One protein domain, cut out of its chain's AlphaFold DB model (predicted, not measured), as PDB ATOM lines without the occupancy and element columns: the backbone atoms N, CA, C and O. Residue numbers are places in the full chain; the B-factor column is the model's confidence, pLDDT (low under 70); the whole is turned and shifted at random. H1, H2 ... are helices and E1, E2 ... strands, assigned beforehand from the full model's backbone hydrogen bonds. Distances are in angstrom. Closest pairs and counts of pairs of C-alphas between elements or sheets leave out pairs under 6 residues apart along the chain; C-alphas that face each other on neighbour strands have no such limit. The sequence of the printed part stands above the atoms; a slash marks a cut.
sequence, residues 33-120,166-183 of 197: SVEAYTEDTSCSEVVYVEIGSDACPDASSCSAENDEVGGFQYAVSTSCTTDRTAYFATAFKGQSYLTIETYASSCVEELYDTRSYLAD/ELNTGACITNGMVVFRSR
ATOM      1  N   SER A  33      -9.503  40.199 -80.978       94.50
ATOM      2  CA  SER A  33      -8.214  40.681 -81.459       94.50
ATOM      3  C   SER A  33      -8.233  42.201 -81.598       94.50
ATOM      4  O   SER A  33      -9.228  42.796 -82.004       94.50
ATOM      5  N   VAL A  34      -7.114  42.836 -81.258       95.38
ATOM      6  CA  VAL A  34      -6.921  44.271 -81.442       95.38
ATOM      7  C   VAL A  34      -5.640  44.513 -82.220       95.38
ATOM      8  O   VAL A  34      -4.586  43.992 -81.850       95.38
ATOM      9  N   GLU A  35      -5.726  45.350 -83.246       94.19
ATOM     10  CA  GLU A  35      -4.591  45.921 -83.965       94.19
ATOM     11  C   GLU A  35      -4.693  47.449 -83.875       94.19
ATOM     12  O   GLU A  35      -5.703  48.035 -84.258       94.19
ATOM     13  N   ALA A  36      -3.675  48.111 -83.329       94.56
ATOM     14  CA  ALA A  36      -3.662  49.562 -83.165       94.56
ATOM     15  C   ALA A  36      -2.409  50.184 -83.782       94.56
ATOM     16  O   ALA A  36      -1.318  49.622 -83.697       94.56
ATOM     17  N   TYR A  37      -2.587  51.352 -84.393       94.12
ATOM     18  CA  TYR A  37      -1.557  52.120 -85.082       94.12
ATOM     19  C   TYR A  37      -1.298  53.401 -84.309       94.12
ATOM     20  O   TYR A  37      -2.229  54.028 -83.793       94.12
ATOM     21  N   THR A  38      -0.025  53.770 -84.219       93.19
ATOM     22  CA  THR A  38       0.444  54.847 -83.349       93.19
ATOM     23  C   THR A  38       1.430  55.764 -84.053       93.19
ATOM     24  O   THR A  38       2.151  55.318 -84.941       93.19
ATOM     25  N   GLU A  39       1.497  57.028 -83.647       90.31
ATOM     26  CA  GLU A  39       2.443  58.018 -84.198       90.31
ATOM     27  C   GLU A  39       3.821  58.005 -83.532       90.31
ATOM     28  O   GLU A  39       4.691  58.822 -83.835       90.31
ATOM     29  N   ASP A  40       4.030  57.085 -82.596       89.75
ATOM     30  CA  ASP A  40       5.272  56.934 -81.868       89.75
ATOM     31  C   ASP A  40       5.754  55.484 -81.896       89.75
ATOM     32  O   ASP A  40       4.988  54.527 -81.945       89.75
ATOM     33  N   THR A  41       7.062  55.292 -81.778       88.75
ATOM     34  CA  THR A  41       7.654  53.944 -81.807       88.75
ATOM     35  C   THR A  41       7.453  53.141 -80.518       88.75
ATOM     36  O   THR A  41       7.916  52.004 -80.435       88.75
ATOM     37  N   SER A  42       6.789  53.709 -79.503       90.06
ATOM     38  CA  SER A  42       6.491  53.036 -78.234       90.06
ATOM     39  C   SER A  42       5.034  52.589 -78.088       90.06
ATOM     40  O   SER A  42       4.662  52.108 -77.017       90.06
ATOM     41  N   CYS A  43       4.237  52.689 -79.159       91.75
ATOM     42  CA  CYS A  43       2.828  52.300 -79.196       91.75
ATOM     43  C   CYS A  43       1.964  53.014 -78.144       91.75
ATOM     44  O   CYS A  43       1.079  52.407 -77.537       91.75
ATOM     45  N   SER A  44       2.240  54.294 -77.886       91.69
ATOM     46  CA  SER A  44       1.594  55.051 -76.811       91.69
ATOM     47  C   SER A  44       0.614  56.117 -77.305       91.69
ATOM     48  O   SER A  44      -0.331  56.445 -76.588       91.69
ATOM     49  N   GLU A  45       0.803  56.646 -78.507       93.62
ATOM     50  CA  GLU A  45      -0.005  57.668 -79.169       93.62
ATOM     51  C   GLU A  45      -0.869  57.006 -80.244       93.62
ATOM     52  O   GLU A  45      -0.566  57.057 -81.434       93.62
ATOM     53  N   VAL A  46      -1.924  56.312 -79.804       94.94
ATOM     54  CA  VAL A  46      -2.841  55.582 -80.687       94.94
ATOM     55  C   VAL A  46      -3.697  56.540 -81.510       94.94
ATOM     56  O   VAL A  46      -4.391  57.394 -80.959       94.94
ATOM     57  N   VAL A  47      -3.694  56.330 -82.827       95.00
ATOM     58  CA  VAL A  47      -4.450  57.127 -83.807       95.00
ATOM     59  C   VAL A  47      -5.477  56.310 -84.583       95.00
ATOM     60  O   VAL A  47      -6.493  56.850 -85.010       95.00
ATOM     61  N   TYR A  48      -5.282  54.999 -84.707       95.00
ATOM     62  CA  TYR A  48      -6.249  54.098 -85.330       95.00
ATOM     63  C   TYR A  48      -6.281  52.760 -84.592       95.00
ATOM     64  O   TYR A  48      -5.250  52.280 -84.122       95.00
ATOM     65  N   VAL A  49      -7.466  52.161 -84.488       95.12
ATOM     66  CA  VAL A  49      -7.677  50.850 -83.865       95.12
ATOM     67  C   VAL A  49      -8.658  50.037 -84.695       95.12
ATOM     68  O   VAL A  49      -9.741  50.518 -85.015       95.12
ATOM     69  N   GLU A  50      -8.318  48.783 -84.945       94.19
ATOM     70  CA  GLU A  50      -9.186  47.754 -85.508       94.19
ATOM     71  C   GLU A  50      -9.417  46.670 -84.447       94.19
ATOM     72  O   GLU A  50      -8.464  46.191 -83.825       94.19
ATOM     73  N   ILE A  51     -10.681  46.323 -84.195       94.06
ATOM     74  CA  ILE A  51     -11.071  45.239 -83.287       94.06
ATOM     75  C   ILE A  51     -11.923  44.234 -84.053       94.06
ATOM     76  O   ILE A  51     -13.117  44.460 -84.278       94.06
ATOM     77  N   GLY A  52     -11.308  43.105 -84.388       90.38
ATOM     78  CA  GLY A  52     -11.928  42.036 -85.157       90.38
ATOM     79  C   GLY A  52     -12.406  40.870 -84.296       90.38
ATOM     80  O   GLY A  52     -12.116  40.759 -83.102       90.38
ATOM     81  N   SER A  53     -13.133  39.955 -84.934       79.88
ATOM     82  CA  SER A  53     -13.479  38.641 -84.377       79.88
ATOM     83  C   SER A  53     -12.374  37.587 -84.562       79.88
ATOM     84  O   SER A  53     -12.622  36.398 -84.356       79.88
ATOM     85  N   ASP A  54     -11.184  37.988 -85.019       83.25
ATOM     86  CA  ASP A  54     -10.064  37.066 -85.197       83.25
ATOM     87  C   ASP A  54      -9.557  36.530 -83.855       83.25
ATOM     88  O   ASP A  54      -9.832  37.070 -82.781       83.25
ATOM     89  N   ALA A  55      -8.779  35.447 -83.922       85.56
ATOM     90  CA  ALA A  55      -8.159  34.873 -82.739       85.56
ATOM     91  C   ALA A  55      -7.273  35.912 -82.035       85.56
ATOM     92  O   ALA A  55      -6.353  36.476 -82.631       85.56
ATOM     93  N   CYS A  56      -7.542  36.118 -80.748       89.88
ATOM     94  CA  CYS A  56      -6.692  36.897 -79.859       89.88
ATOM     95  C   CYS A  56      -5.244  36.355 -79.895       89.88
ATOM     96  O   CYS A  56      -5.046  35.141 -79.771       89.88
ATOM     97  N   PRO A  57      -4.222  37.210 -80.102       88.12
ATOM     98  CA  PRO A  57      -2.828  36.777 -80.062       88.12
ATOM     99  C   PRO A  57      -2.410  36.266 -78.673       88.12
ATOM    100  O   PRO A  57      -2.762  36.852 -77.654       88.12
ATOM    101  N   ASP A  58      -1.547  35.243 -78.638       86.44
ATOM    102  CA  ASP A  58      -1.018  34.654 -77.390       86.44
ATOM    103  C   ASP A  58      -0.250  35.660 -76.505       86.44
ATOM    104  O   ASP A  58      -0.067  35.444 -75.304       86.44
ATOM    105  N   ALA A  59       0.265  36.737 -77.104       89.25
ATOM    106  CA  ALA A  59       0.976  37.803 -76.414       89.25
ATOM    107  C   ALA A  59       0.808  39.137 -77.147       89.25
ATOM    108  O   ALA A  59       0.792  39.185 -78.378       89.25
ATOM    109  N   SER A  60       0.757  40.229 -76.382       91.75
ATOM    110  CA  SER A  60       0.765  41.574 -76.951       91.75
ATOM    111  C   SER A  60       2.122  41.912 -77.565       91.75
ATOM    112  O   SER A  60       3.169  41.505 -77.052       91.75
ATOM    113  N   SER A  61       2.109  42.694 -78.639       94.06
ATOM    114  CA  SER A  61       3.323  43.137 -79.324       94.06
ATOM    115  C   SER A  61       3.278  44.626 -79.657       94.06
ATOM    116  O   SER A  61       2.210  45.233 -79.656       94.06
ATOM    117  N   CYS A  62       4.450  45.205 -79.905       94.25
ATOM    118  CA  CYS A  62       4.626  46.559 -80.414       94.25
ATOM    119  C   CYS A  62       5.827  46.538 -81.360       94.25
ATOM    120  O   CYS A  62       6.942  46.217 -80.935       94.25
ATOM    121  N   SER A  63       5.585  46.849 -82.628       91.44
ATOM    122  CA  SER A  63       6.594  46.827 -83.684       91.44
ATOM    123  C   SER A  63       6.692  48.208 -84.299       91.44
ATOM    124  O   SER A  63       5.712  48.717 -84.838       91.44
ATOM    125  N   ALA A  64       7.872  48.817 -84.195       88.50
ATOM    126  CA  ALA A  64       8.164  50.069 -84.872       88.50
ATOM    127  C   ALA A  64       8.361  49.805 -86.367       88.50
ATOM    128  O   ALA A  64       9.224  49.017 -86.758       88.50
ATOM    129  N   GLU A  65       7.590  50.512 -87.172       82.56
ATOM    130  CA  GLU A  65       7.615  50.465 -88.622       82.56
ATOM    131  C   GLU A  65       8.119  51.806 -89.164       82.56
ATOM    132  O   GLU A  65       8.114  52.836 -88.482       82.56
ATOM    133  N   ASN A  66       8.601  51.796 -90.404       73.75
ATOM    134  CA  ASN A  66       8.961  53.022 -91.102       73.75
ATOM    135  C   ASN A  66       8.141  53.110 -92.379       73.75
ATOM    136  O   ASN A  66       8.106  52.169 -93.168       73.75
ATOM    137  N   ASP A  67       7.527  54.263 -92.584       68.38
ATOM    138  CA  ASP A  67       6.941  54.623 -93.861       68.38
ATOM    139  C   ASP A  67       8.051  54.838 -94.917       68.38
ATOM    140  O   ASP A  67       8.997  55.607 -94.705       68.38
ATOM    141  N   GLU A  68       7.943  54.152 -96.060       63.25
ATOM    142  CA  GLU A  68       8.850  54.313 -97.208       63.25
ATOM    143  C   GLU A  68       8.700  55.689 -97.902       63.25
ATOM    144  O   GLU A  68       9.618  56.140 -98.591       63.25
ATOM    145  N   VAL A  69       7.568  56.372 -97.702       59.78
ATOM    146  CA  VAL A  69       7.079  57.560 -98.421       59.78
ATOM    147  C   VAL A  69       6.794  58.719 -97.449       59.78
ATOM    148  O   VAL A  69       5.752  59.359 -97.497       59.78
ATOM    149  N   GLY A  70       7.750  59.059 -96.582       53.53
ATOM    150  CA  GLY A  70       7.567  60.234 -95.714       53.53
ATOM    151  C   GLY A  70       8.461  60.318 -94.489       53.53
ATOM    152  O   GLY A  70       8.591  61.390 -93.903       53.53
ATOM    153  N   GLY A  71       9.122  59.223 -94.106       59.03
ATOM    154  CA  GLY A  71       9.924  59.203 -92.880       59.03
ATOM    155  C   GLY A  71       9.077  59.291 -91.606       59.03
ATOM    156  O   GLY A  71       9.624  59.595 -90.544       59.03
ATOM    157  N   PHE A  72       7.771  59.020 -91.700       63.72
ATOM    158  CA  PHE A  72       6.920  58.816 -90.537       63.72
ATOM    159  C   PHE A  72       7.356  57.540 -89.813       63.72
ATOM    160  O   PHE A  72       7.439  56.455 -90.395       63.72
ATOM    161  N   GLN A  73       7.666  57.692 -88.529       74.81
ATOM    162  CA  GLN A  73       7.869  56.568 -87.630       74.81
ATOM    163  C   GLN A  73       6.534  56.285 -86.968       74.81
ATOM    164  O   GLN A  73       6.027  57.125 -86.233       74.81
ATOM    165  N   TYR A  74       5.978  55.114 -87.238       82.75
ATOM    166  CA  TYR A  74       4.764  54.650 -86.589       82.75
ATOM    167  C   TYR A  74       5.049  53.303 -85.938       82.75
ATOM    168  O   TYR A  74       6.065  52.663 -86.215       82.75
ATOM    169  N   ALA A  75       4.174  52.866 -85.048       90.25
ATOM    170  CA  ALA A  75       4.225  51.497 -84.568       90.25
ATOM    171  C   ALA A  75       2.857  50.843 -84.631       90.25
ATOM    172  O   ALA A  75       1.825  51.498 -84.459       90.25
ATOM    173  N   VAL A  76       2.885  49.535 -84.869       92.06
ATOM    174  CA  VAL A  76       1.713  48.669 -84.837       92.06
ATOM    175  C   VAL A  76       1.783  47.841 -83.565       92.06
ATOM    176  O   VAL A  76       2.772  47.146 -83.315       92.06
ATOM    177  N   SER A  77       0.734  47.916 -82.753       93.56
ATOM    178  CA  SER A  77       0.561  47.055 -81.589       93.56
ATOM    179  C   SER A  77      -0.555  46.054 -81.807       93.56
ATOM    180  O   SER A  77      -1.620  46.418 -82.304       93.56
ATOM    181  N   THR A  78      -0.334  44.822 -81.362       94.75
ATOM    182  CA  THR A  78      -1.377  43.796 -81.302       94.75
ATOM    183  C   THR A  78      -1.673  43.430 -79.855       94.75
ATOM    184  O   THR A  78      -0.759  43.327 -79.032       94.75
ATOM    185  N   SER A  79      -2.946  43.250 -79.520       94.69
ATOM    186  CA  SER A  79      -3.396  42.871 -78.176       94.69
ATOM    187  C   SER A  79      -4.778  42.222 -78.225       94.69
ATOM    188  O   SER A  79      -5.266  41.885 -79.303       94.69
ATOM    189  N   CYS A  80      -5.409  42.059 -77.062       94.38
ATOM    190  CA  CYS A  80      -6.770  41.559 -76.953       94.38
ATOM    191  C   CYS A  80      -7.605  42.435 -76.026       94.38
ATOM    192  O   CYS A  80      -7.068  43.091 -75.130       94.38
ATOM    193  N   THR A  81      -8.917  42.427 -76.231       92.56
ATOM    194  CA  THR A  81      -9.874  43.061 -75.321       92.56
ATOM    195  C   THR A  81     -11.154  42.245 -75.224       92.56
ATOM    196  O   THR A  81     -11.535  41.569 -76.175       92.56
ATOM    197  N   THR A  82     -11.843  42.339 -74.092       90.62
ATOM    198  CA  THR A  82     -13.213  41.832 -73.927       90.62
ATOM    199  C   THR A  82     -14.260  42.950 -73.990       90.62
ATOM    200  O   THR A  82     -15.452  42.680 -74.114       90.62
ATOM    201  N   ASP A  83     -13.824  44.217 -73.978       88.38
ATOM    202  CA  ASP A  83     -14.684  45.403 -74.018       88.38
ATOM    203  C   ASP A  83     -14.157  46.411 -75.054       88.38
ATOM    204  O   ASP A  83     -13.121  47.057 -74.863       88.38
ATOM    205  N   ARG A  84     -14.882  46.542 -76.173       87.12
ATOM    206  CA  ARG A  84     -14.548  47.471 -77.267       87.12
ATOM    207  C   ARG A  84     -14.622  48.928 -76.815       87.12
ATOM    208  O   ARG A  84     -13.718  49.715 -77.087       87.12
ATOM    209  N   THR A  85     -15.693  49.294 -76.113       81.69
ATOM    210  CA  THR A  85     -15.964  50.681 -75.720       81.69
ATOM    211  C   THR A  85     -14.941  51.171 -74.701       81.69
ATOM    212  O   THR A  85     -14.391  52.263 -74.861       81.69
ATOM    213  N   ALA A  86     -14.640  50.359 -73.683       86.31
ATOM    214  CA  ALA A  86     -13.616  50.691 -72.695       86.31
ATOM    215  C   ALA A  86     -12.216  50.766 -73.324       86.31
ATOM    216  O   ALA A  86     -11.419  51.636 -72.947       86.31
ATOM    217  N   TYR A  87     -11.932  49.900 -74.307       90.88
ATOM    218  CA  TYR A  87     -10.674  49.941 -75.045       90.88
ATOM    219  C   TYR A  87     -10.506  51.272 -75.785       90.88
ATOM    220  O   TYR A  87      -9.520  51.967 -75.544       90.88
ATOM    221  N   PHE A  88     -11.471  51.682 -76.619       88.19
ATOM    222  CA  PHE A  88     -11.357  52.927 -77.393       88.19
ATOM    223  C   PHE A  88     -11.215  54.166 -76.503       88.19
ATOM    224  O   PHE A  88     -10.350  55.005 -76.753       88.19
ATOM    225  N   ALA A  89     -11.997  54.258 -75.421       82.56
ATOM    226  CA  ALA A  89     -11.901  55.376 -74.483       82.56
ATOM    227  C   ALA A  89     -10.493  55.513 -73.870       82.56
ATOM    228  O   ALA A  89     -10.001  56.626 -73.669       82.56
ATOM    229  N   THR A  90      -9.839  54.379 -73.604       89.25
ATOM    230  CA  THR A  90      -8.472  54.334 -73.069       89.25
ATOM    231  C   THR A  90      -7.437  54.634 -74.152       89.25
ATOM    232  O   THR A  90      -6.547  55.453 -73.925       89.25
ATOM    233  N   ALA A  91      -7.570  54.010 -75.326       92.06
ATOM    234  CA  ALA A  91      -6.629  54.121 -76.437       92.06
ATOM    235  C   ALA A  91      -6.466  55.572 -76.906       92.06
ATOM    236  O   ALA A  91      -5.348  56.068 -77.004       92.06
ATOM    237  N   PHE A  92      -7.579  56.287 -77.086       92.19
ATOM    238  CA  PHE A  92      -7.555  57.673 -77.557       92.19
ATOM    239  C   PHE A  92      -7.331  58.703 -76.442       92.19
ATOM    240  O   PHE A  92      -7.421  59.899 -76.699       92.19
ATOM    241  N   LYS A  93      -7.048  58.280 -75.197       89.75
ATOM    242  CA  LYS A  93      -6.756  59.162 -74.042       89.75
ATOM    243  C   LYS A  93      -7.798  60.269 -73.828       89.75
ATOM    244  O   LYS A  93      -7.476  61.377 -73.403       89.75
ATOM    245  N   GLY A  94      -9.059  59.968 -74.127       83.25
ATOM    246  CA  GLY A  94     -10.151  60.931 -74.052       83.25
ATOM    247  C   GLY A  94     -10.202  61.961 -75.191       83.25
ATOM    248  O   GLY A  94     -10.879  62.975 -75.067       83.25
ATOM    249  N   GLN A  95      -9.510  61.749 -76.304       89.88
ATOM    250  CA  GLN A  95      -9.715  62.548 -77.512       89.88
ATOM    251  C   GLN A  95     -10.984  62.106 -78.252       89.88
ATOM    252  O   GLN A  95     -11.537  61.038 -77.985       89.88
ATOM    253  N   SER A  96     -11.474  62.950 -79.165       90.81
ATOM    254  CA  SER A  96     -12.631  62.593 -79.994       90.81
ATOM    255  C   SER A  96     -12.217  61.575 -81.051       90.81
ATOM    256  O   SER A  96     -11.165  61.725 -81.667       90.81
ATOM    257  N   TYR A  97     -13.050  60.566 -81.288       92.31
ATOM    258  CA  TYR A  97     -12.787  59.528 -82.283       92.31
ATOM    259  C   TYR A  97     -14.064  59.148 -83.035       92.31
ATOM    260  O   TYR A  97     -15.179  59.260 -82.510       92.31
ATOM    261  N   LEU A  98     -13.897  58.715 -84.280       92.56
ATOM    262  CA  LEU A  98     -14.952  58.182 -85.136       92.56
ATOM    263  C   LEU A  98     -14.824  56.659 -85.173       92.56
ATOM    264  O   LEU A  98     -13.777  56.150 -85.552       92.56
ATOM    265  N   THR A  99     -15.877  55.944 -84.804       92.56
ATOM    266  CA  THR A  99     -15.956  54.483 -84.819       92.56
ATOM    267  C   THR A  99     -16.937  54.022 -85.885       92.56
ATOM    268  O   THR A  99     -18.097  54.426 -85.877       92.56
ATOM    269  N   ILE A 100     -16.483  53.128 -86.756       91.25
ATOM    270  CA  ILE A 100     -17.272  52.431 -87.766       91.25
ATOM    271  C   ILE A 100     -17.394  50.970 -87.336       91.25
ATOM    272  O   ILE A 100     -16.412  50.229 -87.315       91.25
ATOM    273  N   GLU A 101     -18.608  50.553 -87.005       91.00
ATOM    274  CA  GLU A 101     -18.961  49.157 -86.771       91.00
ATOM    275  C   GLU A 101     -19.421  48.517 -88.079       91.00
ATOM    276  O   GLU A 101     -20.308  49.042 -88.753       91.00
ATOM    277  N   THR A 102     -18.842  47.367 -88.419       88.44
ATOM    278  CA  THR A 102     -19.190  46.605 -89.621       88.44
ATOM    279  C   THR A 102     -19.776  45.259 -89.221       88.44
ATOM    280  O   THR A 102     -19.139  44.470 -88.523       88.44
ATOM    281  N   TYR A 103     -20.986  44.978 -89.689       86.94
ATOM    282  CA  TYR A 103     -21.695  43.727 -89.447       86.94
ATOM    283  C   TYR A 103     -21.610  42.821 -90.681       86.94
ATOM    284  O   TYR A 103     -21.551  43.308 -91.809       86.94
ATOM    285  N   ALA A 104     -21.618  41.498 -90.484       79.25
ATOM    286  CA  ALA A 104     -21.276  40.519 -91.527       79.25
ATOM    287  C   ALA A 104     -22.096  40.633 -92.833       79.25
ATOM    288  O   ALA A 104     -21.572  40.394 -93.923       79.25
ATOM    289  N   SER A 105     -23.377  40.998 -92.748       74.00
ATOM    290  CA  SER A 105     -24.194  41.303 -93.933       74.00
ATOM    291  C   SER A 105     -25.291  42.345 -93.702       74.00
ATOM    292  O   SER A 105     -25.755  42.992 -94.644       74.00
ATOM    293  N   SER A 106     -25.721  42.528 -92.453       78.31
ATOM    294  CA  SER A 106     -26.684  43.549 -92.045       78.31
ATOM    295  C   SER A 106     -26.517  43.872 -90.563       78.31
ATOM    296  O   SER A 106     -26.048  43.029 -89.803       78.31
ATOM    297  N   CYS A 107     -26.961  45.051 -90.117       78.19
ATOM    298  CA  CYS A 107     -26.802  45.486 -88.720       78.19
ATOM    299  C   CYS A 107     -27.683  44.741 -87.697       78.19
ATOM    300  O   CYS A 107     -27.838  45.193 -86.567       78.19
ATOM    301  N   VAL A 108     -28.321  43.637 -88.094       77.62
ATOM    302  CA  VAL A 108     -29.013  42.713 -87.179       77.62
ATOM    303  C   VAL A 108     -28.228  41.420 -86.957       77.62
ATOM    304  O   VAL A 108     -28.651  40.577 -86.168       77.62
ATOM    305  N   GLU A 109     -27.126  41.242 -87.680       79.44
ATOM    306  CA  GLU A 109     -26.244  40.091 -87.539       79.44
ATOM    307  C   GLU A 109     -25.134  40.357 -86.520       79.44
ATOM    308  O   GLU A 109     -25.165  41.326 -85.765       79.44
ATOM    309  N   GLU A 110     -24.174  39.443 -86.458       81.75
ATOM    310  CA  GLU A 110     -23.009  39.567 -85.599       81.75
ATOM    311  C   GLU A 110     -22.103  40.712 -86.071       81.75
ATOM    312  O   GLU A 110     -21.853  40.888 -87.271       81.75
ATOM    313  N   LEU A 111     -21.625  41.495 -85.101       82.69
ATOM    314  CA  LEU A 111     -20.606  42.512 -85.317       82.69
ATOM    315  C   LEU A 111     -19.308  41.811 -85.722       82.69
ATOM    316  O   LEU A 111     -18.736  41.059 -84.937       82.69
ATOM    317  N   TYR A 112     -18.873  42.062 -86.950       84.25
ATOM    318  CA  TYR A 112     -17.715  41.411 -87.546       84.25
ATOM    319  C   TYR A 112     -16.424  42.162 -87.212       84.25
ATOM    320  O   TYR A 112     -15.430  41.558 -86.813       84.25
ATOM    321  N   ASP A 113     -16.460  43.487 -87.337       89.25
ATOM    322  CA  ASP A 113     -15.280  44.334 -87.210       89.25
ATOM    323  C   ASP A 113     -15.645  45.723 -86.672       89.25
ATOM    324  O   ASP A 113     -16.774  46.205 -86.818       89.25
ATOM    325  N   THR A 114     -14.694  46.375 -86.014       91.69
ATOM    326  CA  THR A 114     -14.838  47.752 -85.553       91.69
ATOM    327  C   THR A 114     -13.560  48.531 -85.802       91.69
ATOM    328  O   THR A 114     -12.524  48.225 -85.215       91.69
ATOM    329  N   ARG A 115     -13.660  49.595 -86.601       92.75
ATOM    330  CA  ARG A 115     -12.555  50.504 -86.916       92.75
ATOM    331  C   ARG A 115     -12.783  51.843 -86.244       92.75
ATOM    332  O   ARG A 115     -13.829  52.452 -86.442       92.75
ATOM    333  N   SER A 116     -11.820  52.310 -85.466       94.00
ATOM    334  CA  SER A 116     -11.874  53.610 -84.804       94.00
ATOM    335  C   SER A 116     -10.700  54.483 -85.218       94.00
ATOM    336  O   SER A 116      -9.557  54.036 -85.207       94.00
ATOM    337  N   TYR A 117     -10.998  55.738 -85.530       94.31
ATOM    338  CA  TYR A 117     -10.077  56.741 -86.051       94.31
ATOM    339  C   TYR A 117     -10.037  57.933 -85.100       94.31
ATOM    340  O   TYR A 117     -11.095  58.443 -84.717       94.31
ATOM    341  N   LEU A 118      -8.845  58.417 -84.754       95.00
ATOM    342  CA  LEU A 118      -8.696  59.706 -84.084       95.00
ATOM    343  C   LEU A 118      -9.307  60.801 -84.974       95.00
ATOM    344  O   LEU A 118      -9.054  60.859 -86.175       95.00
ATOM    345  N   ALA A 119     -10.190  61.616 -84.400       93.75
ATOM    346  CA  ALA A 119     -11.009  62.579 -85.133       93.75
ATOM    347  C   ALA A 119     -10.696  64.018 -84.697       93.75
ATOM    348  O   ALA A 119     -11.598  64.769 -84.314       93.75
ATOM    349  N   ASP A 120      -9.415  64.381 -84.728       92.94
ATOM    350  CA  ASP A 120      -8.909  65.730 -84.440       92.94
ATOM    351  C   ASP A 120      -8.796  66.622 -85.697       92.94
ATOM    352  O   ASP A 120      -8.639  67.837 -85.576       92.94
ATOM    353  N   GLU A 166     -27.121  60.183 -89.719       83.50
ATOM    354  CA  GLU A 166     -26.502  58.857 -89.761       83.50
ATOM    355  C   GLU A 166     -25.529  58.648 -88.590       83.50
ATOM    356  O   GLU A 166     -25.579  57.593 -87.955       83.50
ATOM    357  N   LEU A 167     -24.738  59.655 -88.199       83.19
ATOM    358  CA  LEU A 167     -23.832  59.540 -87.047       83.19
ATOM    359  C   LEU A 167     -24.568  59.473 -85.702       83.19
ATOM    360  O   LEU A 167     -25.504  60.225 -85.449       83.19
ATOM    361  N   ASN A 168     -24.091  58.608 -84.798       82.00
ATOM    362  CA  ASN A 168     -24.600  58.454 -83.422       82.00
ATOM    363  C   ASN A 168     -26.086  58.074 -83.313       82.00
ATOM    364  O   ASN A 168     -26.661  58.102 -82.225       82.00
ATOM    365  N   THR A 169     -26.718  57.693 -84.419       78.88
ATOM    366  CA  THR A 169     -28.138  57.324 -84.440       78.88
ATOM    367  C   THR A 169     -28.373  55.858 -84.081       78.88
ATOM    368  O   THR A 169     -29.499  55.472 -83.765       78.88
ATOM    369  N   GLY A 170     -27.328  55.026 -84.170       75.31
ATOM    370  CA  GLY A 170     -27.460  53.568 -84.175       75.31
ATOM    371  C   GLY A 170     -28.159  53.030 -85.431       75.31
ATOM    372  O   GLY A 170     -28.476  51.843 -85.491       75.31
ATOM    373  N   ALA A 171     -28.445  53.885 -86.421       76.81
ATOM    374  CA  ALA A 171     -29.072  53.473 -87.664       76.81
ATOM    375  C   ALA A 171     -28.077  52.707 -88.538       76.81
ATOM    376  O   ALA A 171     -26.906  53.063 -88.653       76.81
ATOM    377  N   CYS A 172     -28.587  51.665 -89.186       78.81
ATOM    378  CA  CYS A 172     -27.838  50.917 -90.176       78.81
ATOM    379  C   CYS A 172     -27.738  51.724 -91.469       78.81
ATOM    380  O   CYS A 172     -28.754  52.000 -92.113       78.81
ATOM    381  N   ILE A 173     -26.518  52.058 -91.859       79.88
ATOM    382  CA  ILE A 173     -26.188  52.612 -93.167       79.88
ATOM    383  C   ILE A 173     -26.099  51.447 -94.166       79.88
ATOM    384  O   ILE A 173     -26.029  50.265 -93.803       79.88
ATOM    385  N   THR A 174     -26.142  51.764 -95.459       73.62
ATOM    386  CA  THR A 174     -25.961  50.790 -96.543       73.62
ATOM    387  C   THR A 174     -24.733  49.900 -96.291       73.62
ATOM    388  O   THR A 174     -23.686  50.392 -95.883       73.62
ATOM    389  N   ASN A 175     -24.860  48.598 -96.573       69.06
ATOM    390  CA  ASN A 175     -23.833  47.559 -96.370       69.06
ATOM    391  C   ASN A 175     -23.578  47.123 -94.916       69.06
ATOM    392  O   ASN A 175     -22.543  46.529 -94.642       69.06
ATOM    393  N   GLY A 176     -24.518  47.354 -93.993       73.25
ATOM    394  CA  GLY A 176     -24.403  46.786 -92.647       73.25
ATOM    395  C   GLY A 176     -23.417  47.539 -91.760       73.25
ATOM    396  O   GLY A 176     -22.751  46.920 -90.938       73.25
ATOM    397  N   MET A 177     -23.307  48.855 -91.941       79.50
ATOM    398  CA  MET A 177     -22.426  49.703 -91.142       79.50
ATOM    399  C   MET A 177     -23.226  50.557 -90.163       79.50
ATOM    400  O   MET A 177     -24.284  51.077 -90.517       79.50
ATOM    401  N   VAL A 178     -22.700  50.748 -88.959       79.25
ATOM    402  CA  VAL A 178     -23.209  51.724 -87.986       79.25
ATOM    403  C   VAL A 178     -22.049  52.604 -87.562       79.25
ATOM    404  O   VAL A 178     -20.957  52.096 -87.315       79.25
ATOM    405  N   VAL A 179     -22.260  53.919 -87.497       77.44
ATOM    406  CA  VAL A 179     -21.164  54.852 -87.224       77.44
ATOM    407  C   VAL A 179     -21.462  55.763 -86.050       77.44
ATOM    408  O   VAL A 179     -22.528  56.373 -85.932       77.44
ATOM    409  N   PHE A 180     -20.468  55.855 -85.178       82.31
ATOM    410  CA  PHE A 180     -20.496  56.616 -83.948       82.31
ATOM    411  C   PHE A 180     -19.348  57.609 -83.951       82.31
ATOM    412  O   PHE A 180     -18.222  57.278 -84.299       82.31
ATOM    413  N   ARG A 181     -19.613  58.831 -83.512       80.44
ATOM    414  CA  ARG A 181     -18.581  59.809 -83.201       80.44
ATOM    415  C   ARG A 181     -18.624  60.067 -81.710       80.44
ATOM    416  O   ARG A 181     -19.555  60.700 -81.212       80.44
ATOM    417  N   SER A 182     -17.611  59.576 -81.008       77.50
ATOM    418  CA  SER A 182     -17.414  59.893 -79.604       77.50
ATOM    419  C   SER A 182     -16.819  61.291 -79.513       77.50
ATOM    420  O   SER A 182     -15.733  61.552 -80.035       77.50
ATOM    421  N   ARG A 183     -17.545  62.212 -78.882       61.66
ATOM    422  CA  ARG A 183     -17.017  63.523 -78.509       61.66
ATOM    423  C   ARG A 183     -16.745  63.482 -77.021       61.66
ATOM    424  O   ARG A 183     -17.659  63.198 -76.250       61.66
TER     425      ARG A 183
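Overview. This is residues 33 to 120 and 166 to 183 of the 197 residues of an uncharacterized protein of Phytophthora sojae (strain P6497) (UniProt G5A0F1). One twisted sheet of seven antiparallel strands makes the body of this domain, and a single short helix, H1, packs over one face of it, on E2 and E6, where the sheet curls round the helix. The opposite face has no named helix, and E3 and E7 lie at the two far edges of the sheet. The printed part has 106 residues, with seven named strands and one named helix in the order E1, E2, E3, E4, H1, E5, E6, E7; across the sheet the strands run E3, E4, E1, E2, E6, E5, E7. The class is mostly strand, with strands holding 49 and the helix 8 of the 57 residues in named elements. The whole is compact, with a radius of gyration of the C-alphas of 14.5 A and spans of 40 by 32 by 27 A.

Arrangement. E1, residues 33 to 38, and E2, residues 46 to 52, form a hairpin of antiparallel strands at 163 degrees; N 35 and O 50 are 2.9 A apart and N 37 and O 48 are 2.8 A apart, both within hydrogen-bond range. E3, residues 61 to 66, is apart from E2 and forms a hairpin with E4, residues 73 to 81, at 157 degrees, with N 63 and O 76 within hydrogen-bond range at 2.9 A. E4 is also the antiparallel neighbour of E1, at 156 degrees, with N 77 and O 36 at 2.8 A. H1, residues 84 to 91, is on the sheet, with 34 pairs of C-alphas within 10 A. The closest C-alphas of H1 and E2 are those of Ala 91 and Val 46, 5.9 A apart. The closest C-alphas of H1 and E4 are those of Tyr 87 and Thr 81, 6.9 A apart. In H1 every O i to N i+4 pair is within hydrogen-bond range. E5, residues 97 to 103, and E6, residues 111 to 118, form a hairpin at 164 degrees, with N 100 and O 115 at 2.8 A. The closest C-alphas of H1 and E6 are those of Phe 88 and Ser 116, 7.5 A apart. E6 and E2 are antiparallel neighbours at 178 degrees, with N 51 and O 114 at 2.8 A. E7, residues 177 to 182, is an edge strand and the antiparallel neighbour of E5, at 160 degrees, with N 99 and O 180 at 2.7 A. The other edge strand is E3, and E3 and E7 are apart.

Along the chain. E1 begins at Ser 33, C-alpha at (-8.214, 40.681, -81.459), and is 16.7 A long from first to last C-alpha. E2 measures 16.9 A and E3 16.4 A. E4, the longest strand with 9 residues, spans 25.5 A from Gln 73 to Thr 81. H1 measures 10.4 A and begins at Arg 84, C-alpha at (-14.548, 47.471, -77.267). E5 is 19.5 A long and E6 21.0 A. E7 is 16.2 A long and ends at Ser 182, C-alpha at (-17.414, 59.893, -79.604).

Size, cuts and confidence. The two C-alphas farthest apart are those of Gly 71 and Val 108, at 42.7 A. From edge to edge of the sheet the strands' lines turn by 89 degrees. Residues 121 to 165 are not printed, and C-alphas 120 and 166 are 19.6 A apart across the cut, which falls in the link from E6 to E7. Of the links that are printed whole, E4 to H1 and H1 to E5 are tight, the others are short and none is long. The mean pLDDT of the printed part of this model is 85.5; residues 67 to 72, 175 and 183 are under 70.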